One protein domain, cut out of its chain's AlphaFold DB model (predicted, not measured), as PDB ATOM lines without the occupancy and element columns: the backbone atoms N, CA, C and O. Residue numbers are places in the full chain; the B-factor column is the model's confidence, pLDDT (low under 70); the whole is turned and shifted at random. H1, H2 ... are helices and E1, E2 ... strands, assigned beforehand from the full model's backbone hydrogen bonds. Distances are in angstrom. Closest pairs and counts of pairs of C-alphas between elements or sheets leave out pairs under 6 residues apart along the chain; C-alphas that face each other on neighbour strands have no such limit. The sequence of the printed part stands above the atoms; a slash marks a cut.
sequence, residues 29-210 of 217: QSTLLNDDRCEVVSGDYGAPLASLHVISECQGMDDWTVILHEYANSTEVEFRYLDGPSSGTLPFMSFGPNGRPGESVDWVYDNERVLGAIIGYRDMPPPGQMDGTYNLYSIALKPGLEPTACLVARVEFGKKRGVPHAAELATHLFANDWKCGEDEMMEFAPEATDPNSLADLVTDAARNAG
ATOM      1  N   GLN A  29     -13.101  43.862 -29.491       87.56
ATOM      2  CA  GLN A  29     -13.786  44.989 -28.860       87.56
ATOM      3  C   GLN A  29     -13.757  44.810 -27.351       87.56
ATOM      4  O   GLN A  29     -13.879  43.689 -26.879       87.56
ATOM      5  N   SER A  30     -13.658  45.894 -26.585       89.38
ATOM      6  CA  SER A  30     -13.538  45.801 -25.126       89.38
ATOM      7  C   SER A  30     -14.773  46.338 -24.405       89.38
ATOM      8  O   SER A  30     -15.332  47.390 -24.734       89.38
ATOM      9  N   THR A  31     -15.193  45.623 -23.368       88.38
ATOM     10  CA  THR A  31     -16.093  46.139 -22.331       88.38
ATOM     11  C   THR A  31     -15.271  46.447 -21.098       88.38
ATOM     12  O   THR A  31     -14.639  45.558 -20.538       88.38
ATOM     13  N   LEU A  32     -15.246  47.718 -20.709       87.00
ATOM     14  CA  LEU A  32     -14.564  48.157 -19.500       87.00
ATOM     15  C   LEU A  32     -15.408  47.781 -18.283       87.00
ATOM     16  O   LEU A  32     -16.598  48.085 -18.240       87.00
ATOM     17  N   LEU A  33     -14.782  47.145 -17.297       81.19
ATOM     18  CA  LEU A  33     -15.451  46.644 -16.094       81.19
ATOM     19  C   LEU A  33     -15.765  47.745 -15.068       81.19
ATOM     20  O   LEU A  33     -16.421  47.497 -14.062       81.19
ATOM     21  N   ASN A  34     -15.288  48.966 -15.315       76.50
ATOM     22  CA  ASN A  34     -15.469  50.147 -14.472       76.50
ATOM     23  C   ASN A  34     -16.266  51.273 -15.159       76.50
ATOM     24  O   ASN A  34     -16.237  52.409 -14.688       76.50
ATOM     25  N   ASP A  35     -16.909  50.976 -16.285       78.19
ATOM     26  CA  ASP A  35     -17.673  51.933 -17.087       78.19
ATOM     27  C   ASP A  35     -19.174  51.848 -16.764       78.19
ATOM     28  O   ASP A  35     -19.634  50.898 -16.129       78.19
ATOM     29  N   ASP A  36     -19.960  52.811 -17.242       76.50
ATOM     30  CA  ASP A  36     -21.400  52.954 -16.962       76.50
ATOM     31  C   ASP A  36     -22.246  51.772 -17.481       76.50
ATOM     32  O   ASP A  36     -23.432  51.655 -17.178       76.50
ATOM     33  N   ARG A  37     -21.640  50.885 -18.276       81.25
ATOM     34  CA  ARG A  37     -22.234  49.628 -18.754       81.25
ATOM     35  C   ARG A  37     -22.198  48.507 -17.715       81.25
ATOM     36  O   ARG A  37     -22.765  47.450 -17.982       81.25
ATOM     37  N   CYS A  38     -21.536  48.727 -16.581       86.44
ATOM     38  CA  CYS A  38     -21.431  47.803 -15.463       86.44
ATOM     39  C   CYS A  38     -22.199  48.333 -14.251       86.44
ATOM     40  O   CYS A  38     -21.837  49.355 -13.668       86.44
ATOM     41  N   GLU A  39     -23.244  47.620 -13.843       88.94
ATOM     42  CA  GLU A  39     -24.062  47.966 -12.682       88.94
ATOM     43  C   GLU A  39     -23.837  46.970 -11.544       88.94
ATOM     44  O   GLU A  39     -23.854  45.757 -11.749       88.94
ATOM     45  N   VAL A  40     -23.674  47.476 -10.319       85.19
ATOM     46  CA  VAL A  40     -23.694  46.639  -9.114       85.19
ATOM     47  C   VAL A  40     -25.134  46.238  -8.824       85.19
ATOM     48  O   VAL A  40     -25.932  47.054  -8.366       85.19
ATOM     49  N   VAL A  41     -25.459  44.970  -9.057       87.31
ATOM     50  CA  VAL A  41     -26.814  44.431  -8.865       87.31
ATOM     51  C   VAL A  41     -27.019  43.825  -7.475       87.31
ATOM     52  O   VAL A  41     -28.153  43.666  -7.023       87.31
ATOM     53  N   SER A  42     -25.934  43.483  -6.774       82.94
ATOM     54  CA  SER A  42     -25.974  42.971  -5.401       82.94
ATOM     55  C   SER A  42     -24.677  43.275  -4.652       82.94
ATOM     56  O   SER A  42     -23.596  43.290  -5.235       82.94
ATOM     57  N   GLY A  43     -24.778  43.463  -3.335       77.19
ATOM     58  CA  GLY A  43     -23.656  43.853  -2.482       77.19
ATOM     59  C   GLY A  43     -23.435  45.366  -2.443       77.19
ATOM     60  O   GLY A  43     -24.247  46.150  -2.926       77.19
ATOM     61  N   ASP A  44     -22.351  45.782  -1.791       68.81
ATOM     62  CA  ASP A  44     -21.971  47.189  -1.656       68.81
ATOM     63  C   ASP A  44     -20.450  47.296  -1.481       68.81
ATOM     64  O   ASP A  44     -19.887  46.743  -0.526       68.81
ATOM     65  N   TYR A  45     -19.783  48.023  -2.383       64.50
ATOM     66  CA  TYR A  45     -18.356  48.349  -2.259       64.50
ATOM     67  C   TYR A  45     -18.074  49.349  -1.124       64.50
ATOM     68  O   TYR A  45     -16.950  49.414  -0.627       64.50
ATOM     69  N   GLY A  46     -19.072  50.130  -0.700       57.38
ATOM     70  CA  GLY A  46     -19.001  51.109   0.386       57.38
ATOM     71  C   GLY A  46     -19.086  50.502   1.789       57.38
ATOM     72  O   GLY A  46     -18.660  51.137   2.757       57.38
ATOM     73  N   ALA A  47     -19.557  49.255   1.909       53.91
ATOM     74  CA  ALA A  47     -19.612  48.498   3.160       53.91
ATOM     75  C   ALA A  47     -18.937  47.112   3.026       53.91
ATOM     76  O   ALA A  47     -19.584  46.083   3.237       53.91
ATOM     77  N   PRO A  48     -17.620  47.055   2.734       46.22
ATOM     78  CA  PRO A  48     -16.923  45.825   2.337       46.22
ATOM     79  C   PRO A  48     -16.911  44.715   3.402       46.22
ATOM     80  O   PRO A  48     -16.738  43.545   3.078       46.22
ATOM     81  N   LEU A  49     -17.123  45.053   4.679       49.31
ATOM     82  CA  LEU A  49     -17.249  44.066   5.761       49.31
ATOM     83  C   LEU A  49     -18.645  43.427   5.855       49.31
ATOM     84  O   LEU A  49     -18.795  42.413   6.531       49.31
ATOM     85  N   ALA A  50     -19.662  44.029   5.232       52.25
ATOM     86  CA  ALA A  50     -21.045  43.558   5.270       52.25
ATOM     87  C   ALA A  50     -21.440  42.789   4.006       52.25
ATOM     88  O   ALA A  50     -22.224  41.849   4.100       52.25
ATOM     89  N   SER A  51     -20.910  43.179   2.843       58.22
ATOM     90  CA  SER A  51     -21.277  42.562   1.570       58.22
ATOM     91  C   SER A  51     -20.664  41.175   1.405       58.22
ATOM     92  O   SER A  51     -21.380  40.285   0.966       58.22
ATOM     93  N   LEU A  52     -19.390  40.959   1.785       68.56
ATOM     94  CA  LEU A  52     -18.590  39.720   1.587       68.56
ATOM     95  C   LEU A  52     -18.533  39.182   0.135       68.56
ATOM     96  O   LEU A  52     -17.694  38.335  -0.171       68.56
ATOM     97  N   HIS A  53     -19.408  39.691  -0.727       80.25
ATOM     98  CA  HIS A  53     -19.715  39.324  -2.090       80.25
ATOM     99  C   HIS A  53     -20.400  40.528  -2.755       80.25
ATOM    100  O   HIS A  53     -21.400  41.049  -2.251       80.25
ATOM    101  N   VAL A  54     -19.840  40.990  -3.864       81.75
ATOM    102  CA  VAL A  54     -20.416  42.001  -4.750       81.75
ATOM    103  C   VAL A  54     -20.658  41.343  -6.104       81.75
ATOM    104  O   VAL A  54     -19.817  40.581  -6.578       81.75
ATOM    105  N   ILE A  55     -21.823  41.602  -6.692       87.44
ATOM    106  CA  ILE A  55     -22.187  41.120  -8.023       87.44
ATOM    107  C   ILE A  55     -22.381  42.329  -8.924       87.44
ATOM    108  O   ILE A  55     -23.220  43.187  -8.629       87.44
ATOM    109  N   SER A  56     -21.639  42.356 -10.025       88.75
ATOM    110  CA  SER A  56     -21.729  43.399 -11.044       88.75
ATOM    111  C   SER A  56     -22.139  42.784 -12.378       88.75
ATOM    112  O   SER A  56     -21.506  41.834 -12.833       88.75
ATOM    113  N   GLU A  57     -23.184  43.314 -13.011       92.69
ATOM    114  CA  GLU A  57     -23.595  42.936 -14.365       92.69
ATOM    115  C   GLU A  57     -23.091  43.977 -15.365       92.69
ATOM    116  O   GLU A  57     -23.431  45.155 -15.282       92.69
ATOM    117  N   CYS A  58     -22.283  43.531 -16.320       91.94
ATOM    118  CA  CYS A  58     -21.683  44.339 -17.368       91.94
ATOM    119  C   CYS A  58     -22.272  43.974 -18.729       91.94
ATOM    120  O   CYS A  58     -22.134  42.833 -19.184       91.94
ATOM    121  N   GLN A  59     -22.877  44.949 -19.410       92.88
ATOM    122  CA  GLN A  59     -23.342  44.771 -20.785       92.88
ATOM    123  C   GLN A  59     -22.147  44.543 -21.714       92.88
ATOM    124  O   GLN A  59     -21.311  45.430 -21.904       92.88
ATOM    125  N   GLY A  60     -22.082  43.336 -22.265       91.12
ATOM    126  CA  GLY A  60     -21.061  42.898 -23.198       91.12
ATOM    127  C   GLY A  60     -21.430  43.174 -24.649       91.12
ATOM    128  O   GLY A  60     -22.136  44.131 -24.967       91.12
ATOM    129  N   MET A  61     -20.915  42.327 -25.537       92.12
ATOM    130  CA  MET A  61     -21.129  42.424 -26.980       92.12
ATOM    131  C   MET A  61     -21.943  41.244 -27.503       92.12
ATOM    132  O   MET A  61     -21.936  40.182 -26.889       92.12
ATOM    133  N   ASP A  62     -22.606  41.421 -28.652       91.38
ATOM    134  CA  ASP A  62     -23.400  40.370 -29.317       91.38
ATOM    135  C   ASP A  62     -24.374  39.684 -28.342       91.38
ATOM    136  O   ASP A  62     -24.357  38.472 -28.170       91.38
ATOM    137  N   ASP A  63     -25.160  40.495 -27.626       92.94
ATOM    138  CA  ASP A  63     -26.146  40.074 -26.620       92.94
ATOM    139  C   ASP A  63     -25.592  39.328 -25.391       92.94
ATOM    140  O   ASP A  63     -26.361  38.850 -24.551       92.94
ATOM    141  N   TRP A  64     -24.271  39.251 -25.225       94.75
ATOM    142  CA  TRP A  64     -23.671  38.722 -24.007       94.75
ATOM    143  C   TRP A  64     -23.671  39.752 -22.879       94.75
ATOM    144  O   TRP A  64     -23.393  40.933 -23.066       94.75
ATOM    145  N   THR A  65     -23.919  39.271 -21.669       94.75
ATOM    146  CA  THR A  65     -23.702  39.980 -20.408       94.75
ATOM    147  C   THR A  65     -22.629  39.239 -19.623       94.75
ATOM    148  O   THR A  65     -22.655  38.009 -19.550       94.75
ATOM    149  N   VAL A  66     -21.694  39.980 -19.033       93.19
ATOM    150  CA  VAL A  66     -20.691  39.444 -18.105       93.19
ATOM    151  C   VAL A  66     -21.152  39.737 -16.693       93.19
ATOM    152  O   VAL A  66     -21.475  40.875 -16.373       93.19
ATOM    153  N   ILE A  67     -21.166  38.720 -15.847       92.75
ATOM    154  CA  ILE A  67     -21.536  38.832 -14.445       92.75
ATOM    155  C   ILE A  67     -20.276  38.565 -13.628       92.75
ATOM    156  O   ILE A  67     -19.716  37.469 -13.651       92.75
ATOM    157  N   LEU A  68     -19.790  39.593 -12.944       88.81
ATOM    158  CA  LEU A  68     -18.636  39.498 -12.063       88.81
ATOM    159  C   LEU A  68     -19.105  39.166 -10.653       88.81
ATOM    160  O   LEU A  68     -19.925  39.887 -10.086       88.81
ATOM    161  N   HIS A  69     -18.543  38.110 -10.078       87.50
ATOM    162  CA  HIS A  69     -18.743  37.738  -8.686       87.50
ATOM    163  C   HIS A  69     -17.461  38.041  -7.922       87.50
ATOM    164  O   HIS A  69     -16.487  37.295  -8.000       87.50
ATOM    165  N   GLU A  70     -17.451  39.140  -7.179       80.44
ATOM    166  CA  GLU A  70     -16.313  39.559  -6.368       80.44
ATOM    167  C   GLU A  70     -16.547  39.197  -4.911       80.44
ATOM    168  O   GLU A  70     -17.327  39.834  -4.206       80.44
ATOM    169  N   TYR A  71     -15.855  38.172  -4.438       77.56
ATOM    170  CA  TYR A  71     -15.845  37.794  -3.034       77.56
ATOM    171  C   TYR A  71     -14.716  38.517  -2.306       77.56
ATOM    172  O   TYR A  71     -13.778  39.037  -2.913       77.56
ATOM    173  N   ALA A  72     -14.753  38.487  -0.973       70.94
ATOM    174  CA  ALA A  72     -13.667  39.017  -0.148       70.94
ATOM    175  C   ALA A  72     -12.290  38.456  -0.538       70.94
ATOM    176  O   ALA A  72     -11.275  39.114  -0.303       70.94
ATOM    177  N   ASN A  73     -12.267  37.235  -1.082       69.00
ATOM    178  CA  ASN A  73     -11.045  36.514  -1.342       69.00
ATOM    179  C   ASN A  73     -11.001  35.721  -2.662       69.00
ATOM    180  O   ASN A  73     -10.205  34.797  -2.800       69.00
ATOM    181  N   SER A  74     -11.870  36.011  -3.618       72.12
ATOM    182  CA  SER A  74     -11.846  35.367  -4.931       72.12
ATOM    183  C   SER A  74     -12.661  36.184  -5.918       72.12
ATOM    184  O   SER A  74     -13.485  37.015  -5.532       72.12
ATOM    185  N   THR A  75     -12.446  35.932  -7.202       79.00
ATOM    186  CA  THR A  75     -13.341  36.415  -8.246       79.00
ATOM    187  C   THR A  75     -13.733  35.254  -9.138       79.00
ATOM    188  O   THR A  75     -12.892  34.436  -9.516       79.00
ATOM    189  N   GLU A  76     -15.011  35.202  -9.469       86.38
ATOM    190  CA  GLU A  76     -15.563  34.302 -10.472       86.38
ATOM    191  C   GLU A  76     -16.246  35.142 -11.548       86.38
ATOM    192  O   GLU A  76     -16.684  36.270 -11.294       86.38
ATOM    193  N   VAL A  77     -16.330  34.592 -12.753       89.38
ATOM    194  CA  VAL A  77     -17.067  35.212 -13.853       89.38
ATOM    195  C   VAL A  77     -18.118  34.273 -14.380       89.38
ATOM    196  O   VAL A  77     -17.896  33.080 -14.542       89.38
ATOM    197  N   GLU A  78     -19.266  34.837 -14.673       92.56
ATOM    198  CA  GLU A  78     -20.376  34.166 -15.311       92.56
ATOM    199  C   GLU A  78     -20.740  34.938 -16.578       92.56
ATOM    200  O   GLU A  78     -20.516  36.146 -16.685       92.56
ATOM    201  N   PHE A  79     -21.303  34.235 -17.554       94.44
ATOM    202  CA  PHE A  79     -21.811  34.829 -18.775       94.44
ATOM    203  C   PHE A  79     -23.286  34.485 -18.943       94.44
ATOM    204  O   PHE A  79     -23.732  33.370 -18.670       94.44
ATOM    205  N   ARG A  80     -24.047  35.448 -19.449       94.94
ATOM    206  CA  ARG A  80     -25.448  35.269 -19.821       94.94
ATOM    207  C   ARG A  80     -25.618  35.705 -21.267       94.94
ATOM    208  O   ARG A  80     -25.117  36.758 -21.646       94.94
ATOM    209  N   TYR A  81     -26.286  34.889 -22.072       93.38
ATOM    210  CA  TYR A  81     -26.631  35.247 -23.446       93.38
ATOM    211  C   TYR A  81     -28.092  35.686 -23.482       93.38
ATOM    212  O   TYR A  81     -28.966  34.912 -23.076       93.38
ATOM    213  N   LEU A  82     -28.354  36.913 -23.943       90.38
ATOM    214  CA  LEU A  82     -29.651  37.586 -23.801       90.38
ATOM    215  C   LEU A  82     -30.099  37.591 -22.319       90.38
ATOM    216  O   LEU A  82     -29.279  37.544 -21.404       90.38
ATOM    217  N   ASP A  83     -31.407  37.582 -22.064       83.12
ATOM    218  CA  ASP A  83     -31.992  37.354 -20.732       83.12
ATOM    219  C   ASP A  83     -32.168  35.848 -20.426       83.12
ATOM    220  O   ASP A  83     -33.130  35.426 -19.777       83.12
ATOM    221  N   GLY A  84     -31.282  35.012 -20.978       86.19
ATOM    222  CA  GLY A  84     -31.314  33.556 -20.857       86.19
ATOM    223  C   GLY A  84     -30.769  33.025 -19.524       86.19
ATOM    224  O   GLY A  84     -30.464  33.790 -18.608       86.19
ATOM    225  N   PRO A  85     -30.646  31.693 -19.384       89.88
ATOM    226  CA  PRO A  85     -30.009  31.105 -18.215       89.88
ATOM    227  C   PRO A  85     -28.510  31.432 -18.151       89.88
ATOM    228  O   PRO A  85     -27.885  31.814 -19.137       89.88
ATOM    229  N   SER A  86     -27.954  31.265 -16.956       88.94
ATOM    230  CA  SER A  86     -26.527  31.373 -16.655       88.94
ATOM    231  C   SER A  86     -25.682  30.354 -17.424       88.94
ATOM    232  O   SER A  86     -26.098  29.204 -17.569       88.94
ATOM    233  N   SER A  87     -24.461  30.734 -17.813       90.75
ATOM    234  CA  SER A  87     -23.431  29.794 -18.275       90.75
ATOM    235  C   SER A  87     -22.840  28.910 -17.173       90.75
ATOM    236  O   SER A  87     -22.030  28.033 -17.471       90.75
ATOM    237  N   GLY A  88     -23.183  29.175 -15.910       88.44
ATOM    238  CA  GLY A  88     -22.413  28.758 -14.743       88.44
ATOM    239  C   GLY A  88     -21.254  29.716 -14.452       88.44
ATOM    240  O   GLY A  88     -20.842  30.495 -15.318       88.44
ATOM    241  N   THR A  89     -20.736  29.652 -13.223       88.75
ATOM    242  CA  THR A  89     -19.582  30.444 -12.791       88.75
ATOM    243  C   THR A  89     -18.274  29.755 -13.172       88.75
ATOM    244  O   THR A  89     -18.105  28.545 -13.018       88.75
ATOM    245  N   LEU A  90     -17.328  30.546 -13.664       86.12
ATOM    246  CA  LEU A  90     -15.958  30.153 -13.944       86.12
ATOM    247  C   LEU A  90     -15.044  30.749 -12.870       86.12
ATOM    248  O   LEU A  90     -14.897  31.976 -12.803       86.12
ATOM    249  N   PRO A  91     -14.403  29.914 -12.038       78.56
ATOM    250  CA  PRO A  91     -13.366  30.387 -11.138       78.56
ATOM    251  C   PRO A  91     -12.087  30.699 -11.922       78.56
ATOM    252  O   PRO A  91     -11.644  29.913 -12.761       78.56
ATOM    253  N   PHE A  92     -11.421  31.811 -11.608       71.94
ATOM    254  CA  PHE A  92     -10.046  32.024 -12.068       71.94
ATOM    255  C   PHE A  92      -9.111  31.117 -11.249       71.94
ATOM    256  O   PHE A  92      -8.787  31.373 -10.092       71.94
ATOM    257  N   MET A  93      -8.760  29.977 -11.845       56.66
ATOM    258  CA  MET A  93      -8.571  28.703 -11.144       56.66
ATOM    259  C   MET A  93      -7.385  28.506 -10.188       56.66
ATOM    260  O   MET A  93      -7.296  27.404  -9.650       56.66
ATOM    261  N   SER A  94      -6.424  29.409  -9.949       44.28
ATOM    262  CA  SER A  94      -5.182  28.885  -9.322       44.28
ATOM    263  C   SER A  94      -4.375  29.732  -8.358       44.28
ATOM    264  O   SER A  94      -3.619  29.130  -7.598       44.28
ATOM    265  N   PHE A  95      -4.501  31.056  -8.287       46.34
ATOM    266  CA  PHE A  95      -3.497  31.804  -7.525       46.34
ATOM    267  C   PHE A  95      -4.073  32.911  -6.652       46.34
ATOM    268  O   PHE A  95      -4.245  34.063  -7.032       46.34
ATOM    269  N   GLY A  96      -4.248  32.512  -5.393       39.69
ATOM    270  CA  GLY A  96      -4.274  33.397  -4.247       39.69
ATOM    271  C   GLY A  96      -5.660  33.970  -3.951       39.69
ATOM    272  O   GLY A  96      -6.339  34.452  -4.853       39.69
ATOM    273  N   PRO A  97      -6.056  34.016  -2.670       50.19
ATOM    274  CA  PRO A  97      -7.303  34.633  -2.242       50.19
ATOM    275  C   PRO A  97      -7.400  36.150  -2.516       50.19
ATOM    276  O   PRO A  97      -8.214  36.825  -1.919       50.19
ATOM    277  N   ASN A  98      -6.508  36.748  -3.302       56.00
ATOM    278  CA  ASN A  98      -6.339  38.200  -3.369       56.00
ATOM    279  C   ASN A  98      -6.290  38.738  -4.803       56.00
ATOM    280  O   ASN A  98      -6.057  39.933  -4.981       56.00
ATOM    281  N   GLY A  99      -6.429  37.884  -5.820       61.00
ATOM    282  CA  GLY A  99      -6.376  38.334  -7.208       61.00
ATOM    283  C   GLY A  99      -7.589  39.176  -7.609       61.00
ATOM    284  O   GLY A  99      -8.593  39.226  -6.898       61.00
ATOM    285  N   ARG A 100      -7.462  39.899  -8.723       68.94
ATOM    286  CA  ARG A 100      -8.539  40.726  -9.290       68.94
ATOM    287  C   ARG A 100      -8.546  40.636 -10.812       68.94
ATOM    288  O   ARG A 100      -7.459  40.583 -11.403       68.94
ATOM    289  N   PRO A 101      -9.730  40.683 -11.446       74.88
ATOM    290  CA  PRO A 101      -9.814  40.833 -12.887       74.88
ATOM    291  C   PRO A 101      -9.145  42.146 -13.320       74.88
ATOM    292  O   PRO A 101      -8.988  43.090 -12.540       74.88
ATOM    293  N   GLY A 102      -8.691  42.168 -14.567       75.81
ATOM    294  CA  GLY A 102      -8.185  43.349 -15.248       75.81
ATOM    295  C   GLY A 102      -9.292  44.377 -15.475       75.81
ATOM    296  O   GLY A 102     -10.415  44.226 -15.013       75.81
ATOM    297  N   GLU A 103      -8.971  45.449 -16.189       81.25
ATOM    298  CA  GLU A 103      -9.905  46.567 -16.385       81.25
ATOM    299  C   GLU A 103     -10.962  46.298 -17.468       81.25
ATOM    300  O   GLU A 103     -11.941  47.037 -17.556       81.25
ATOM    301  N   SER A 104     -10.784  45.259 -18.290       88.25
ATOM    302  CA  SER A 104     -11.655  44.965 -19.425       88.25
ATOM    303  C   SER A 104     -11.917  43.475 -19.630       88.25
ATOM    304  O   SER A 104     -11.154  42.607 -19.199       88.25
ATOM    305  N   VAL A 105     -13.013  43.218 -20.336       91.06
ATOM    306  CA  VAL A 105     -13.300  41.976 -21.050       91.06
ATOM    307  C   VAL A 105     -13.121  42.279 -22.529       91.06
ATOM    308  O   VAL A 105     -13.815  43.151 -23.061       91.06
ATOM    309  N   ASP A 106     -12.200  41.580 -23.181       94.38
ATOM    310  CA  ASP A 106     -11.946  41.735 -24.610       94.38
ATOM    311  C   ASP A 106     -12.684  40.630 -25.375       94.38
ATOM    312  O   ASP A 106     -12.475  39.442 -25.148       94.38
ATOM    313  N   TRP A 107     -13.591  41.015 -26.260       94.50
ATOM    314  CA  TRP A 107     -14.462  40.123 -27.014       94.50
ATOM    315  C   TRP A 107     -13.781  39.703 -28.311       94.50
ATOM    316  O   TRP A 107     -13.380  40.559 -29.101       94.50
ATOM    317  N   VAL A 108     -13.669  38.394 -28.527       94.50
ATOM    318  CA  VAL A 108     -13.074  37.792 -29.727       94.50
ATOM    319  C   VAL A 108     -14.195  37.346 -30.653       94.50
ATOM    320  O   VAL A 108     -15.114  36.645 -30.223       94.50
ATOM    321  N   TYR A 109     -14.111  37.728 -31.924       91.69
ATOM    322  CA  TYR A 109     -15.164  37.497 -32.908       91.69
ATOM    323  C   TYR A 109     -14.750  36.479 -33.963       91.69
ATOM    324  O   TYR A 109     -13.625  36.505 -34.445       91.69
ATOM    325  N   ASP A 110     -15.689  35.638 -34.389       87.38
ATOM    326  CA  ASP A 110     -15.607  34.917 -35.658       87.38
ATOM    327  C   ASP A 110     -16.668  35.480 -36.610       87.38
ATOM    328  O   ASP A 110     -17.875  35.294 -36.426       87.38
ATOM    329  N   ASN A 111     -16.212  36.199 -37.637       84.75
ATOM    330  CA  ASN A 111     -17.047  37.063 -38.474       84.75
ATOM    331  C   ASN A 111     -17.748  38.144 -37.629       84.75
ATOM    332  O   ASN A 111     -17.083  38.952 -36.994       84.75
ATOM    333  N   GLU A 112     -19.082  38.172 -37.621       85.56
ATOM    334  CA  GLU A 112     -19.890  39.168 -36.902       85.56
ATOM    335  C   GLU A 112     -20.438  38.643 -35.564       85.56
ATOM    336  O   GLU A 112     -21.345  39.247 -34.998       85.56
ATOM    337  N   ARG A 113     -19.940  37.502 -35.067       89.12
ATOM    338  CA  ARG A 113     -20.427  36.877 -33.829       89.12
ATOM    339  C   ARG A 113     -19.323  36.704 -32.811       89.12
ATOM    340  O   ARG A 113     -18.199  36.359 -33.174       89.12
ATOM    341  N   VAL A 114     -19.665  36.879 -31.541       93.12
ATOM    342  CA  VAL A 114     -18.743  36.608 -30.438       93.12
ATOM    343  C   VAL A 114     -18.450  35.108 -30.391       93.12
ATOM    344  O   VAL A 114     -19.347  34.282 -30.222       93.12
ATOM    345  N   LEU A 115     -17.170  34.770 -30.537       93.38
ATOM    346  CA  LEU A 115     -16.623  33.423 -30.380       93.38
ATOM    347  C   LEU A 115     -16.205  33.160 -28.926       93.38
ATOM    348  O   LEU A 115     -16.281  32.034 -28.426       93.38
ATOM    349  N   GLY A 116     -15.723  34.199 -28.252       94.94
ATOM    350  CA  GLY A 116     -15.177  34.087 -26.915       94.94
ATOM    351  C   GLY A 116     -14.853  35.430 -26.281       94.94
ATOM    352  O   GLY A 116     -15.065  36.492 -26.865       94.94
ATOM    353  N   ALA A 117     -14.317  35.362 -25.072       95.06
ATOM    354  CA  ALA A 117     -13.874  36.508 -24.301       95.06
ATOM    355  C   ALA A 117     -12.472  36.261 -23.742       95.06
ATOM    356  O   ALA A 117     -12.114  35.136 -23.393       95.06
ATOM    357  N   ILE A 118     -11.688  37.322 -23.619       94.06
ATOM    358  CA  ILE A 118     -10.399  37.330 -22.947       94.06
ATOM    359  C   ILE A 118     -10.537  38.209 -21.714       94.06
ATOM    360  O   ILE A 118     -10.948  39.365 -21.802       94.06
ATOM    361  N   ILE A 119     -10.180  37.658 -20.559       91.38
ATOM    362  CA  ILE A 119     -10.190  38.394 -19.296       91.38
ATOM    363  C   ILE A 119      -8.795  38.346 -18.700       91.38
ATOM    364  O   ILE A 119      -8.230  37.277 -18.453       91.38
ATOM    365  N   GLY A 120      -8.225  39.527 -18.478       88.25
ATOM    366  CA  GLY A 120      -7.006  39.649 -17.699       88.25
ATOM    367  C   GLY A 120      -7.280  39.396 -16.226       88.25
ATOM    368  O   GLY A 120      -8.331  39.761 -15.716       88.25
ATOM    369  N   TYR A 121      -6.336  38.800 -15.517       84.19
ATOM    370  CA  TYR A 121      -6.433  38.604 -14.080       84.19
ATOM    371  C   TYR A 121      -5.055  38.771 -13.461       84.19
ATOM    372  O   TYR A 121      -4.071  38.163 -13.894       84.19
ATOM    373  N   ARG A 122      -4.978  39.637 -12.456       77.00
ATOM    374  CA  ARG A 122      -3.771  39.843 -11.669       77.00
ATOM    375  C   ARG A 122      -3.845  38.965 -10.437       77.00
ATOM    376  O   ARG A 122      -4.615  39.262  -9.526       77.00
ATOM    377  N   ASP A 123      -2.973  37.974 -10.368       72.69
ATOM    378  CA  ASP A 123      -2.725  37.235  -9.142       72.69
ATOM    379  C   ASP A 123      -1.992  38.159  -8.173       72.69
ATOM    380  O   ASP A 123      -0.887  38.642  -8.451       72.69
ATOM    381  N   MET A 124      -2.609  38.440  -7.026       66.38
ATOM    382  CA  MET A 124      -1.896  39.104  -5.944       66.38
ATOM    383  C   MET A 124      -1.291  38.043  -5.028       66.38
ATOM    384  O   MET A 124      -2.021  37.188  -4.512       66.38
ATOM    385  N   PRO A 125       0.027  38.103  -4.783       63.41
ATOM    386  CA  PRO A 125       0.661  37.191  -3.856       63.41
ATOM    387  C   PRO A 125       0.064  37.374  -2.447       63.41
ATOM    388  O   PRO A 125      -0.440  38.453  -2.110       63.41
ATOM    389  N   PRO A 126       0.118  36.348  -1.579       63.47
ATOM    390  CA  PRO A 126      -0.204  36.521  -0.169       63.47
ATOM    391  C   PRO A 126       0.624  37.661   0.454       63.47
ATOM    392  O   PRO A 126       1.765  37.885   0.033       63.47
ATOM    393  N   PRO A 127       0.107  38.360   1.486       61.75
ATOM    394  CA  PRO A 127       0.860  39.404   2.175       61.75
ATOM    395  C   PRO A 127       2.264  38.924   2.578       61.75
ATOM    396  O   PRO A 127       2.405  37.950   3.315       61.75
ATOM    397  N   GLY A 128       3.304  39.607   2.089       62.88
ATOM    398  CA  GLY A 128       4.708  39.268   2.355       62.88
ATOM    399  C   GLY A 128       5.442  38.530   1.228       62.88
ATOM    400  O   GLY A 128       6.642  38.299   1.358       62.88
ATOM    401  N   GLN A 129       4.774  38.204   0.120       62.25
ATOM    402  CA  GLN A 129       5.412  37.760  -1.124       62.25
ATOM    403  C   GLN A 129       5.335  38.871  -2.187       62.25
ATOM    404  O   GLN A 129       4.399  39.668  -2.176       62.25
ATOM    405  N   MET A 130       6.344  38.973  -3.060       56.47
ATOM    406  CA  MET A 130       6.463  40.091  -4.016       56.47
ATOM    407  C   MET A 130       6.037  39.745  -5.445       56.47
ATOM    408  O   MET A 130       5.689  40.650  -6.202       56.47
ATOM    409  N   ASP A 131       6.027  38.463  -5.805       64.00
ATOM    410  CA  ASP A 131       5.883  38.055  -7.200       64.00
ATOM    411  C   ASP A 131       4.433  37.656  -7.480       64.00
ATOM    412  O   ASP A 131       4.022  36.519  -7.263       64.00
ATOM    413  N   GLY A 132       3.638  38.637  -7.907       65.94
ATOM    414  CA  GLY A 132       2.338  38.390  -8.524       65.94
ATOM    415  C   GLY A 132       2.490  38.089 -10.007       65.94
ATOM    416  O   GLY A 132       3.317  38.705 -10.685       65.94
ATOM    417  N   THR A 133       1.664  37.186 -10.513       76.38
ATOM    418  CA  THR A 133       1.587  36.863 -11.937       76.38
ATOM    419  C   THR A 133       0.374  37.564 -12.536       76.38
ATOM    420  O   THR A 133      -0.648  37.742 -11.880       76.38
ATOM    421  N   TYR A 134       0.477  38.033 -13.774       81.69
ATOM    422  CA  TYR A 134      -0.692  38.490 -14.520       81.69
ATOM    423  C   TYR A 134      -0.984  37.452 -15.598       81.69
ATOM    424  O   TYR A 134      -0.056  36.946 -16.214       81.69
ATOM    425  N   ASN A 135      -2.242  37.092 -15.806       86.12
ATOM    426  CA  ASN A 135      -2.647  36.072 -16.769       86.12
ATOM    427  C   ASN A 135      -3.749  36.629 -17.667       86.12
ATOM    428  O   ASN A 135      -4.583  37.404 -17.203       86.12
ATOM    429  N   LEU A 136      -3.770  36.224 -18.935       90.19
ATOM    430  CA  LEU A 136      -4.948  36.363 -19.788       90.19
ATOM    431  C   LEU A 136      -5.647  35.008 -19.893       90.19
ATOM    432  O   LEU A 136      -5.038  34.022 -20.310       90.19
ATOM    433  N   TYR A 137      -6.921  34.969 -19.516       90.25
ATOM    434  CA  TYR A 137      -7.782  33.800 -19.633       90.25
ATOM    435  C   TYR A 137      -8.611  33.908 -20.904       90.25
ATOM    436  O   TYR A 137      -9.362  34.862 -21.069       90.25
ATOM    437  N   SER A 138      -8.464  32.933 -21.794       93.38
ATOM    438  CA  SER A 138      -9.267  32.777 -23.006       93.38
ATOM    439  C   SER A 138     -10.478  31.906 -22.693       93.38
ATOM    440  O   SER A 138     -10.325  30.772 -22.231       93.38
ATOM    441  N   ILE A 139     -11.671  32.434 -22.936       93.81
ATOM    442  CA  ILE A 139     -12.956  31.821 -22.608       93.81
ATOM    443  C   ILE A 139     -13.726  31.610 -23.908       93.81
ATOM    444  O   ILE A 139     -14.011  32.563 -24.627       93.81
ATOM    445  N   ALA A 140     -14.088  30.368 -24.208       94.19
ATOM    446  CA  ALA A 140     -15.021  30.052 -25.278       94.19
ATOM    447  C   ALA A 140     -16.447  30.361 -24.840       94.19
ATOM    448  O   ALA A 140     -16.841  29.970 -23.739       94.19
ATOM    449  N   LEU A 141     -17.219  30.996 -25.717       93.88
ATOM    450  CA  LEU A 141     -18.620  31.319 -25.480       93.88
ATOM    451  C   LEU A 141     -19.484  30.617 -26.522       93.88
ATOM    452  O   LEU A 141     -19.299  30.773 -27.727       93.88
ATOM    453  N   LYS A 142     -20.433  29.810 -26.051       91.06
ATOM    454  CA  LYS A 142     -21.352  29.057 -26.905       91.06
ATOM    455  C   LYS A 142     -22.768  29.566 -26.664       91.06
ATOM    456  O   LYS A 142     -23.332  29.267 -25.607       91.06
ATOM    457  N   PRO A 143     -23.344  30.341 -27.602       84.12
ATOM    458  CA  PRO A 143     -24.721  30.789 -27.472       84.12
ATOM    459  C   PRO A 143     -25.671  29.598 -27.660       84.12
ATOM    460  O   PRO A 143     -25.407  28.681 -28.442       84.12
ATOM    461  N   GLY A 144     -26.799  29.606 -26.955       82.44
ATOM    462  CA  GLY A 144     -27.774  28.518 -26.996       82.44
ATOM    463  C   GLY A 144     -28.929  28.738 -26.024       82.44
ATOM    464  O   GLY A 144     -28.967  29.736 -25.314       82.44
ATOM    465  N   LEU A 145     -29.875  27.790 -25.990       78.62
ATOM    466  CA  LEU A 145     -30.936  27.775 -24.967       78.62
ATOM    467  C   LEU A 145     -30.360  27.601 -23.555       78.62
ATOM    468  O   LEU A 145     -30.914  28.126 -22.598       78.62
ATOM    469  N   GLU A 146     -29.244  26.880 -23.463       87.31
ATOM    470  CA  GLU A 146     -28.377  26.781 -22.295       87.31
ATOM    471  C   GLU A 146     -27.010  27.321 -22.741       87.31
ATOM    472  O   GLU A 146     -26.265  26.591 -23.403       87.31
ATOM    473  N   PRO A 147     -26.708  28.615 -22.523       89.50
ATOM    474  CA  PRO A 147     -25.423  29.163 -22.917       89.50
ATOM    475  C   PRO A 147     -24.315  28.505 -22.099       89.50
ATOM    476  O   PRO A 147     -24.532  28.028 -20.987       89.50
ATOM    477  N   THR A 148     -23.110  28.450 -22.652       90.69
ATOM    478  CA  THR A 148     -21.964  27.834 -21.974       90.69
ATOM    479  C   THR A 148     -20.733  28.713 -22.137       90.69
ATOM    480  O   THR A 148     -20.479  29.226 -23.228       90.69
ATOM    481  N   ALA A 149     -19.967  28.868 -21.058       92.06
ATOM    482  CA  ALA A 149     -18.698  29.580 -21.029       92.06
ATOM    483  C   ALA A 149     -17.614  28.644 -20.497       92.06
ATOM    484  O   ALA A 149     -17.847  27.932 -19.522       92.06
ATOM    485  N   CYS A 150     -16.453  28.596 -21.155       89.19
ATOM    486  CA  CYS A 150     -15.452  27.562 -20.879       89.19
ATOM    487  C   CYS A 150     -14.033  28.102 -21.003       89.19
ATOM    488  O   CYS A 150     -13.677  28.651 -22.042       89.19
ATOM    489  N   LEU A 151     -13.201  27.903 -19.980       89.50
ATOM    490  CA  LEU A 151     -11.780  28.245 -20.047       89.50
ATOM    491  C   LEU A 151     -11.073  27.329 -21.052       89.50
ATOM    492  O   LEU A 151     -11.004  26.118 -20.845       89.50
ATOM    493  N   VAL A 152     -10.550  27.908 -22.134       91.50
ATOM    494  CA  VAL A 152      -9.816  27.164 -23.172       91.50
ATOM    495  C   VAL A 152      -8.313  27.319 -23.045       91.50
ATOM    496  O   VAL A 152      -7.565  26.383 -23.329       91.50
ATOM    497  N   ALA A 153      -7.855  28.484 -22.587       90.88
ATOM    498  CA  ALA A 153      -6.438  28.725 -22.392       90.88
ATOM    499  C   ALA A 153      -6.156  29.739 -21.283       90.88
ATOM    500  O   ALA A 153      -6.928  30.673 -21.053       90.88
ATOM    501  N   ARG A 154      -4.990  29.590 -20.658       89.62
ATOM    502  CA  ARG A 154      -4.345  30.598 -19.816       89.62
ATOM    503  C   ARG A 154      -3.012  30.982 -20.443       89.62
ATOM    504  O   ARG A 154      -2.171  30.115 -20.671       89.62
ATOM    505  N   VAL A 155      -2.797  32.273 -20.676       89.31
ATOM    506  CA  VAL A 155      -1.527  32.806 -21.183       89.31
ATOM    507  C   VAL A 155      -0.889  33.683 -20.111       89.31
ATOM    508  O   VAL A 155      -1.434  34.726 -19.743       89.31
ATOM    509  N   GLU A 156       0.263  33.256 -19.599       87.06
ATOM    510  CA  GLU A 156       0.988  33.979 -18.555       87.06
ATOM    511  C   GLU A 156       1.635  35.251 -19.117       87.06
ATOM    512  O   GLU A 156       2.352  35.244 -20.122       87.06
ATOM    513  N   PHE A 157       1.419  36.364 -18.427       78.12
ATOM    514  CA  PHE A 157       2.067  37.634 -18.694       78.12
ATOM    515  C   PHE A 157       3.399  37.684 -17.952       78.12
ATOM    516  O   PHE A 157       3.488  38.012 -16.770       78.12
ATOM    517  N   GLY A 158       4.469  37.384 -18.671       65.31
ATOM    518  CA  GLY A 158       5.799  37.422 -18.097       65.31
ATOM    519  C   GLY A 158       6.807  36.827 -19.054       65.31
ATOM    520  O   GLY A 158       6.552  35.825 -19.703       65.31
ATOM    521  N   LYS A 159       7.979  37.452 -19.142       66.19
ATOM    522  CA  LYS A 159       9.156  36.989 -19.901       66.19
ATOM    523  C   LYS A 159       9.100  37.152 -21.429       66.19
ATOM    524  O   LYS A 159      10.170  37.289 -22.017       66.19
ATOM    525  N   LYS A 160       7.926  37.240 -22.075       75.00
ATOM    526  CA  LYS A 160       7.807  37.474 -23.536       75.00
ATOM    527  C   LYS A 160       6.726  38.494 -23.924       75.00
ATOM    528  O   LYS A 160       5.790  38.746 -23.175       75.00
ATOM    529  N   ARG A 161       6.880  39.114 -25.103       79.81
ATOM    530  CA  ARG A 161       5.873  40.004 -25.725       79.81
ATOM    531  C   ARG A 161       4.821  39.178 -26.481       79.81
ATOM    532  O   ARG A 161       5.089  38.034 -26.827       79.81
ATOM    533  N   GLY A 162       3.671  39.785 -26.787       84.00
ATOM    534  CA  GLY A 162       2.631  39.172 -27.630       84.00
ATOM    535  C   GLY A 162       1.549  38.393 -26.877       84.00
ATOM    536  O   GLY A 162       0.811  37.642 -27.500       84.00
ATOM    537  N   VAL A 163       1.435  38.582 -25.559       87.31
ATOM    538  CA  VAL A 163       0.440  37.903 -24.706       87.31
ATOM    539  C   VAL A 163      -1.008  38.105 -25.196       87.31
ATOM    540  O   VAL A 163      -1.697  37.097 -25.329       87.31
ATOM    541  N   PRO A 164      -1.474  39.330 -25.541       88.62
ATOM    542  CA  PRO A 164      -2.842  39.519 -26.042       88.62
ATOM    543  C   PRO A 164      -3.118  38.740 -27.330       88.62
ATOM    544  O   PRO A 164      -4.093  38.004 -27.406       88.62
ATOM    545  N   HIS A 165      -2.195  38.821 -28.292       90.12
ATOM    546  CA  HIS A 165      -2.320  38.109 -29.562       90.12
ATOM    547  C   HIS A 165      -2.349  36.583 -29.380       90.12
ATOM    548  O   HIS A 165      -3.099  35.888 -30.054       90.12
ATOM    549  N   ALA A 166      -1.565  36.042 -28.444       91.62
ATOM    550  CA  ALA A 166      -1.577  34.612 -28.153       91.62
ATOM    551  C   ALA A 166      -2.893  34.145 -27.504       91.62
ATOM    552  O   ALA A 166      -3.385  33.071 -27.842       91.62
ATOM    553  N   ALA A 167      -3.477  34.942 -26.603       92.88
ATOM    554  CA  ALA A 167      -4.776  34.641 -25.990       92.88
ATOM    555  C   ALA A 167      -5.918  34.685 -27.024       92.88
ATOM    556  O   ALA A 167      -6.775  33.801 -27.078       92.88
ATOM    557  N   GLU A 168      -5.893  35.674 -27.911       93.06
ATOM    558  CA  GLU A 168      -6.809  35.767 -29.047       93.06
ATOM    559  C   GLU A 168      -6.682  34.567 -29.990       93.06
ATOM    560  O   GLU A 168      -7.676  33.900 -30.283       93.06
ATOM    561  N   LEU A 169      -5.456  34.226 -30.395       93.12
ATOM    562  CA  LEU A 169      -5.189  33.070 -31.247       93.12
ATOM    563  C   LEU A 169      -5.670  31.764 -30.597       93.12
ATOM    564  O   LEU A 169      -6.281  30.928 -31.262       93.12
ATOM    565  N   ALA A 170      -5.447  31.594 -29.292       93.00
ATOM    566  CA  ALA A 170      -5.948  30.437 -28.556       93.00
ATOM    567  C   ALA A 170      -7.486  30.387 -28.564       93.00
ATOM    568  O   ALA A 170      -8.070  29.327 -28.798       93.00
ATOM    569  N   THR A 171      -8.157  31.525 -28.387       93.75
ATOM    570  CA  THR A 171      -9.622  31.598 -28.476       93.75
ATOM    571  C   THR A 171     -10.107  31.136 -29.852       93.75
ATOM    572  O   THR A 171     -10.945  30.238 -29.936       93.75
ATOM    573  N   HIS A 172      -9.512  31.646 -30.934       92.75
ATOM    574  CA  HIS A 172      -9.851  31.250 -32.303       92.75
ATOM    575  C   HIS A 172      -9.676  29.754 -32.582       92.75
ATOM    576  O   HIS A 172     -10.530  29.131 -33.214       92.75
ATOM    577  N   LEU A 173      -8.571  29.168 -32.123       91.25
ATOM    578  CA  LEU A 173      -8.210  27.793 -32.467       91.25
ATOM    579  C   LEU A 173      -8.969  26.745 -31.652       91.25
ATOM    580  O   LEU A 173      -9.144  25.614 -32.114       91.25
ATOM    581  N   PHE A 174      -9.415  27.098 -30.445       90.62
ATOM    582  CA  PHE A 174      -9.906  26.111 -29.489       90.62
ATOM    583  C   PHE A 174     -11.362  26.296 -29.066       90.62
ATOM    584  O   PHE A 174     -11.971  25.311 -28.650       90.62
ATOM    585  N   ALA A 175     -11.964  27.479 -29.234       90.00
ATOM    586  CA  ALA A 175     -13.305  27.743 -28.707       90.00
ATOM    587  C   ALA A 175     -14.412  26.854 -29.298       90.00
ATOM    588  O   ALA A 175     -15.263  26.344 -28.563       90.00
ATOM    589  N   ASN A 176     -14.385  26.609 -30.610       85.06
ATOM    590  CA  ASN A 176     -15.460  25.885 -31.299       85.06
ATOM    591  C   ASN A 176     -15.643  24.445 -30.784       85.06
ATOM    592  O   ASN A 176     -16.763  24.004 -30.515       85.06
ATOM    593  N   ASP A 177     -14.547  23.727 -30.551       77.12
ATOM    594  CA  ASP A 177     -14.586  22.291 -30.245       77.12
ATOM    595  C   ASP A 177     -14.460  21.960 -28.755       77.12
ATOM    596  O   ASP A 177     -14.482  20.788 -28.378       77.12
ATOM    597  N   TRP A 178     -14.331  22.978 -27.905       78.38
ATOM    598  CA  TRP A 178     -14.104  22.786 -26.479       78.38
ATOM    599  C   TRP A 178     -15.306  22.181 -25.752       78.38
ATOM    600  O   TRP A 178     -16.438  22.610 -25.995       78.38
ATOM    601  N   LYS A 179     -15.097  21.218 -24.845       71.94
ATOM    602  CA  LYS A 179     -16.193  20.540 -24.121       71.94
ATOM    603  C   LYS A 179     -16.331  20.944 -22.656       71.94
ATOM    604  O   LYS A 179     -17.162  20.370 -21.958       71.94
ATOM    605  N   CYS A 180     -15.620  21.986 -22.233       71.94
ATOM    606  CA  CYS A 180     -15.805  22.641 -20.932       71.94
ATOM    607  C   CYS A 180     -15.447  21.754 -19.733       71.94
ATOM    608  O   CYS A 180     -15.929  21.990 -18.629       71.94
ATOM    609  N   GLY A 181     -14.583  20.756 -19.944       65.75
ATOM    610  CA  GLY A 181     -13.878  20.087 -18.852       65.75
ATOM    611  C   GLY A 181     -12.752  20.979 -18.325       65.75
ATOM    612  O   GLY A 181     -12.007  21.561 -19.114       65.75
ATOM    613  N   GLU A 182     -12.629  21.101 -17.001       55.75
ATOM    614  CA  GLU A 182     -11.542  21.858 -16.349       55.75
ATOM    615  C   GLU A 182     -10.149  21.291 -16.679       55.75
ATOM    616  O   GLU A 182      -9.163  22.024 -16.687       55.75
ATOM    617  N   ASP A 183     -10.067  19.994 -16.984       65.69
ATOM    618  CA  ASP A 183      -8.848  19.271 -17.352       65.69
ATOM    619  C   ASP A 183      -8.403  19.504 -18.800       65.69
ATOM    620  O   ASP A 183      -7.279  19.152 -19.159       65.69
ATOM    621  N   GLU A 184      -9.254  20.106 -19.630       69.94
ATOM    622  CA  GLU A 184      -8.924  20.354 -21.028       69.94
ATOM    623  C   GLU A 184      -8.068  21.627 -21.187       69.94
ATOM    624  O   GLU A 184      -7.351  21.727 -22.179       69.94
ATOM    625  N   MET A 185      -8.090  22.579 -20.232       85.56
ATOM    626  CA  MET A 185      -7.490  23.926 -20.378       85.56
ATOM    627  C   MET A 185      -5.996  23.878 -20.699       85.56
ATOM    628  O   MET A 185      -5.204  23.261 -19.988       85.56
ATOM    629  N   MET A 186      -5.585  24.612 -21.736       88.00
ATOM    630  CA  MET A 186      -4.170  24.740 -22.086       88.00
ATOM    631  C   MET A 186      -3.492  25.876 -21.326       88.00
ATOM    632  O   MET A 186      -4.009  26.987 -21.234       88.00
ATOM    633  N   GLU A 187      -2.285  25.617 -20.837       89.00
ATOM    634  CA  GLU A 187      -1.458  26.619 -20.175       89.00
ATOM    635  C   GLU A 187      -0.260  27.000 -21.045       89.00
ATOM    636  O   GLU A 187       0.526  26.150 -21.461       89.00
ATOM    637  N   PHE A 188      -0.095  28.300 -21.271       88.38
ATOM    638  CA  PHE A 188       1.023  28.880 -22.004       88.38
ATOM    639  C   PHE A 188       1.817  29.795 -21.070       88.38
ATOM    640  O   PHE A 188       1.530  30.987 -20.944       88.38
ATOM    641  N   ALA A 189       2.820  29.221 -20.402       84.62
ATOM    642  CA  ALA A 189       3.729  29.923 -19.496       84.62
ATOM    643  C   ALA A 189       5.175  29.832 -20.021       84.62
ATOM    644  O   ALA A 189       5.896  28.887 -19.694       84.62
ATOM    645  N   PRO A 190       5.615  30.765 -20.885       74.12
ATOM    646  CA  PRO A 190       6.920  30.669 -21.520       74.12
ATOM    647  C   PRO A 190       8.035  30.957 -20.516       74.12
ATOM    648  O   PRO A 190       7.957  31.879 -19.703       74.12
ATOM    649  N   GLU A 191       9.140  30.227 -20.617       76.75
ATOM    650  CA  GLU A 191      10.374  30.589 -19.922       76.75
ATOM    651  C   GLU A 191      11.141  31.676 -20.691       76.75
ATOM    652  O   GLU A 191      11.017  31.817 -21.907       76.75
ATOM    653  N   ALA A 192      11.981  32.455 -20.000       67.56
ATOM    654  CA  ALA A 192      12.796  33.490 -20.650       67.56
ATOM    655  C   ALA A 192      13.805  32.903 -21.658       67.56
ATOM    656  O   ALA A 192      14.247  33.596 -22.569       67.56
ATOM    657  N   THR A 193      14.175  31.636 -21.474       75.88
ATOM    658  CA  THR A 193      15.123  30.871 -22.295       75.88
ATOM    659  C   THR A 193      14.478  30.137 -23.462       75.88
ATOM    660  O   THR A 193      15.193  29.604 -24.306       75.88
ATOM    661  N   ASP A 194      13.151  30.078 -23.512       78.19
ATOM    662  CA  ASP A 194      12.432  29.408 -24.586       78.19
ATOM    663  C   ASP A 194      12.645  30.195 -25.907       78.19
ATOM    664  O   ASP A 194      12.510  31.425 -25.905       78.19
ATOM    665  N   PRO A 195      12.997  29.546 -27.030       77.38
ATOM    666  CA  PRO A 195      13.239  30.230 -28.302       77.38
ATOM    667  C   PRO A 195      11.963  30.665 -29.046       77.38
ATOM    668  O   PRO A 195      12.042  31.566 -29.880       77.38
ATOM    669  N   ASN A 196      10.805  30.068 -28.758       81.62
ATOM    670  CA  ASN A 196       9.576  30.221 -29.542       81.62
ATOM    671  C   ASN A 196       8.761  31.441 -29.100       81.62
ATOM    672  O   ASN A 196       8.756  31.807 -27.924       81.62
ATOM    673  N   SER A 197       8.041  32.110 -29.997       85.56
ATOM    674  CA  SER A 197       7.092  33.135 -29.547       85.56
ATOM    675  C   SER A 197       5.892  32.491 -28.837       85.56
ATOM    676  O   SER A 197       5.622  31.304 -28.992       85.56
ATOM    677  N   LEU A 198       5.140  33.272 -28.052       85.94
ATOM    678  CA  LEU A 198       3.891  32.783 -27.452       85.94
ATOM    679  C   LEU A 198       2.885  32.314 -28.515       85.94
ATOM    680  O   LEU A 198       2.205  31.316 -28.311       85.94
ATOM    681  N   ALA A 199       2.823  33.008 -29.653       86.75
ATOM    682  CA  ALA A 199       1.965  32.619 -30.768       86.75
ATOM    683  C   ALA A 199       2.415  31.292 -31.401       86.75
ATOM    684  O   ALA A 199       1.569  30.469 -31.748       86.75
ATOM    685  N   ASP A 200       3.726  31.048 -31.491       89.12
ATOM    686  CA  ASP A 200       4.259  29.774 -31.992       89.12
ATOM    687  C   ASP A 200       3.894  28.626 -31.045       89.12
ATOM    688  O   ASP A 200       3.407  27.599 -31.501       89.12
ATOM    689  N   LEU A 201       4.016  28.823 -29.725       89.38
ATOM    690  CA  LEU A 201       3.606  27.816 -28.737       89.38
ATOM    691  C   LEU A 201       2.112  27.469 -28.851       89.38
ATOM    692  O   LEU A 201       1.741  26.297 -28.784       89.38
ATOM    693  N   VAL A 202       1.255  28.475 -29.054       90.50
ATOM    694  CA  VAL A 202      -0.185  28.275 -29.291       90.50
ATOM    695  C   VAL A 202      -0.429  27.528 -30.607       90.50
ATOM    696  O   VAL A 202      -1.224  26.589 -30.648       90.50
ATOM    697  N   THR A 203       0.277  27.905 -31.672       91.12
ATOM    698  CA  THR A 203       0.171  27.280 -33.000       91.12
ATOM    699  C   THR A 203       0.607  25.816 -32.965       91.12
ATOM    700  O   THR A 203      -0.090  24.948 -33.495       91.12
ATOM    701  N   ASP A 204       1.715  25.515 -32.290       90.19
ATOM    702  CA  ASP A 204       2.226  24.159 -32.105       90.19
ATOM    703  C   ASP A 204       1.253  23.307 -31.284       90.19
ATOM    704  O   ASP A 204       0.947  22.172 -31.661       90.19
ATOM    705  N   ALA A 205       0.701  23.855 -30.197       88.25
ATOM    706  CA  ALA A 205      -0.334  23.180 -29.418       88.25
ATOM    707  C   ALA A 205      -1.571  22.871 -30.276       88.25
ATOM    708  O   ALA A 205      -2.088  21.752 -30.247       88.25
ATOM    709  N   ALA A 206      -2.009  23.820 -31.104       88.06
ATOM    710  CA  ALA A 206      -3.146  23.641 -31.999       88.06
ATOM    711  C   ALA A 206      -2.879  22.581 -33.074       88.06
ATOM    712  O   ALA A 206      -3.743  21.748 -33.357       88.06
ATOM    713  N   ARG A 207      -1.669  22.545 -33.635       90.56
ATOM    714  CA  ARG A 207      -1.228  21.502 -34.567       90.56
ATOM    715  C   ARG A 207      -1.229  20.121 -33.907       90.56
ATOM    716  O   ARG A 207      -1.774  19.175 -34.475       90.56
ATOM    717  N   ASN A 208      -0.700  20.009 -32.690       89.25
ATOM    718  CA  ASN A 208      -0.688  18.761 -31.917       89.25
ATOM    719  C   ASN A 208      -2.099  18.279 -31.551       89.25
ATOM    720  O   ASN A 208      -2.361  17.078 -31.553       89.25
ATOM    721  N   ALA A 209      -3.023  19.209 -31.310       84.56
ATOM    722  CA  ALA A 209      -4.439  18.925 -31.094       84.56
ATOM    723  C   ALA A 209      -5.225  18.654 -32.396       84.56
ATOM    724  O   ALA A 209      -6.435  18.428 -32.349       84.56
ATOM    725  N   GLY A 210      -4.571  18.694 -33.565       86.19
ATOM    726  CA  GLY A 210      -5.200  18.468 -34.868       86.19
ATOM    727  C   GLY A 210      -6.110  19.605 -35.348       86.19
ATOM    728  O   GLY A 210      -6.924  19.386 -36.242       86.19
TER     729      GLY A 210
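This is residues 29 to 210 of the 217 residues of an uncharacterized protein of Ponticaulis sp (UniProt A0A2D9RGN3). Two strongly twisted sheets lie partly face to face as a sandwich, and the larger one, of six strands, curls round the helix H2 on its other face. H3 packs beside H2 on that same face, so that the six-stranded sheet is in the middle between the five-stranded sheet and these two helices, while the small H1 is far out and only grazes the five-stranded sheet. The printed part has 182 residues with three named helices and eleven named strands, in the order E1 E2 H1 E3 E4 E5 E6 E7 E8 E9 E10 H2 E11 H3, and the class is mixed, helices and strands. The larger sheet runs E1 E7 E8 E9 E10 E11 and is mixed; the other runs E2 E3 E4 E5 E6 and is antiparallel throughout. The whole is compact, with a radius of gyration of the C-alphas of 16.4 A and spans of 49 by 46 by 28 A.

The largest sheet begins at edge strand E1, residues 29 to 32, antiparallel to E7, residues 100 to 110, with N 31 and O 105 at 2.8 A. E7 bends by 70 degrees at residue 103. E7, E8, residues 113 to 122, E9, residues 134 to 142, and E10, residues 148 to 157, form a meander, each strand the antiparallel neighbour of the one before; N 106 and O 118 are 2.9 A apart, N 121 and O 135 2.8 A, and N 138 and O 153 2.8 A. E11, residues 186 to 188, is the other edge strand and is parallel to E10, with N 154 and O 186 at 2.8 A. E10, H2, residues 163 to 174, and E11 form a strand-helix-strand unit, two parallel neighbour strands with a helix between, and its crossover is left-handed. H2 is on the sheet; its closest C-alphas to E9 are those of Thr 171 and Ser 138, 5.6 A apart. H3, residues 198 to 208, touches H2, with the C-alphas of Ala 199 and Ala 166 closest at 4.8 A, a shallow tilt of 16 degrees, the same way. H3 is on the same face as H2, with a height of 9.8 A over the sheet. The second sheet has E2, residues 38 to 42, beside E3, residues 53 to 59, with N 39 and O 57 at 2.9 A. E3, E4, residues 64 to 71, E5, residues 74 to 81, and E6, residues 86 to 91, form another meander; N 56 and O 68 are 3.0 A apart, N 67 and O 78 2.8 A, and N 90 and O 77 2.7 A. In the sandwich, two sheets face to face, the strands of one stand at 32 degrees to those of the other. The closest C-alphas of E6 and E10 are those of Ser 87 and Thr 148, 4.4 A apart. H1, residues 48 to 51, is apart from H2 and H3. In H2 and H3 every O i to N i+4 pair is within hydrogen-bond range; H1 is too short for such a pair.

E7 and E8 each span 27.9 A, E10 26.2 A and E9 25.9 A; E5 spans 23.7 A, E4 22.4 A and E3 19.8 A. H2 spans 16.4 A and H3 15.4 A. E1 begins with C-alpha 29 at (-13.786, 44.989, -28.860), H2 begins with C-alpha 163 at (0.440, 37.903, -24.706), and H3 ends with C-alpha 208 at (-0.688, 18.761, -31.917).

The two C-alphas farthest apart are those of Ala 47 and Gly 210, 50.6 A. The printed part has no cut. The links E8 to E9 and H2 to E11, each of 11 residues, are long. The mean pLDDT of the printed part is 81.7; 34 residues are under 70, among them residues 44 to 52, 93 to 100 and 124 to 132.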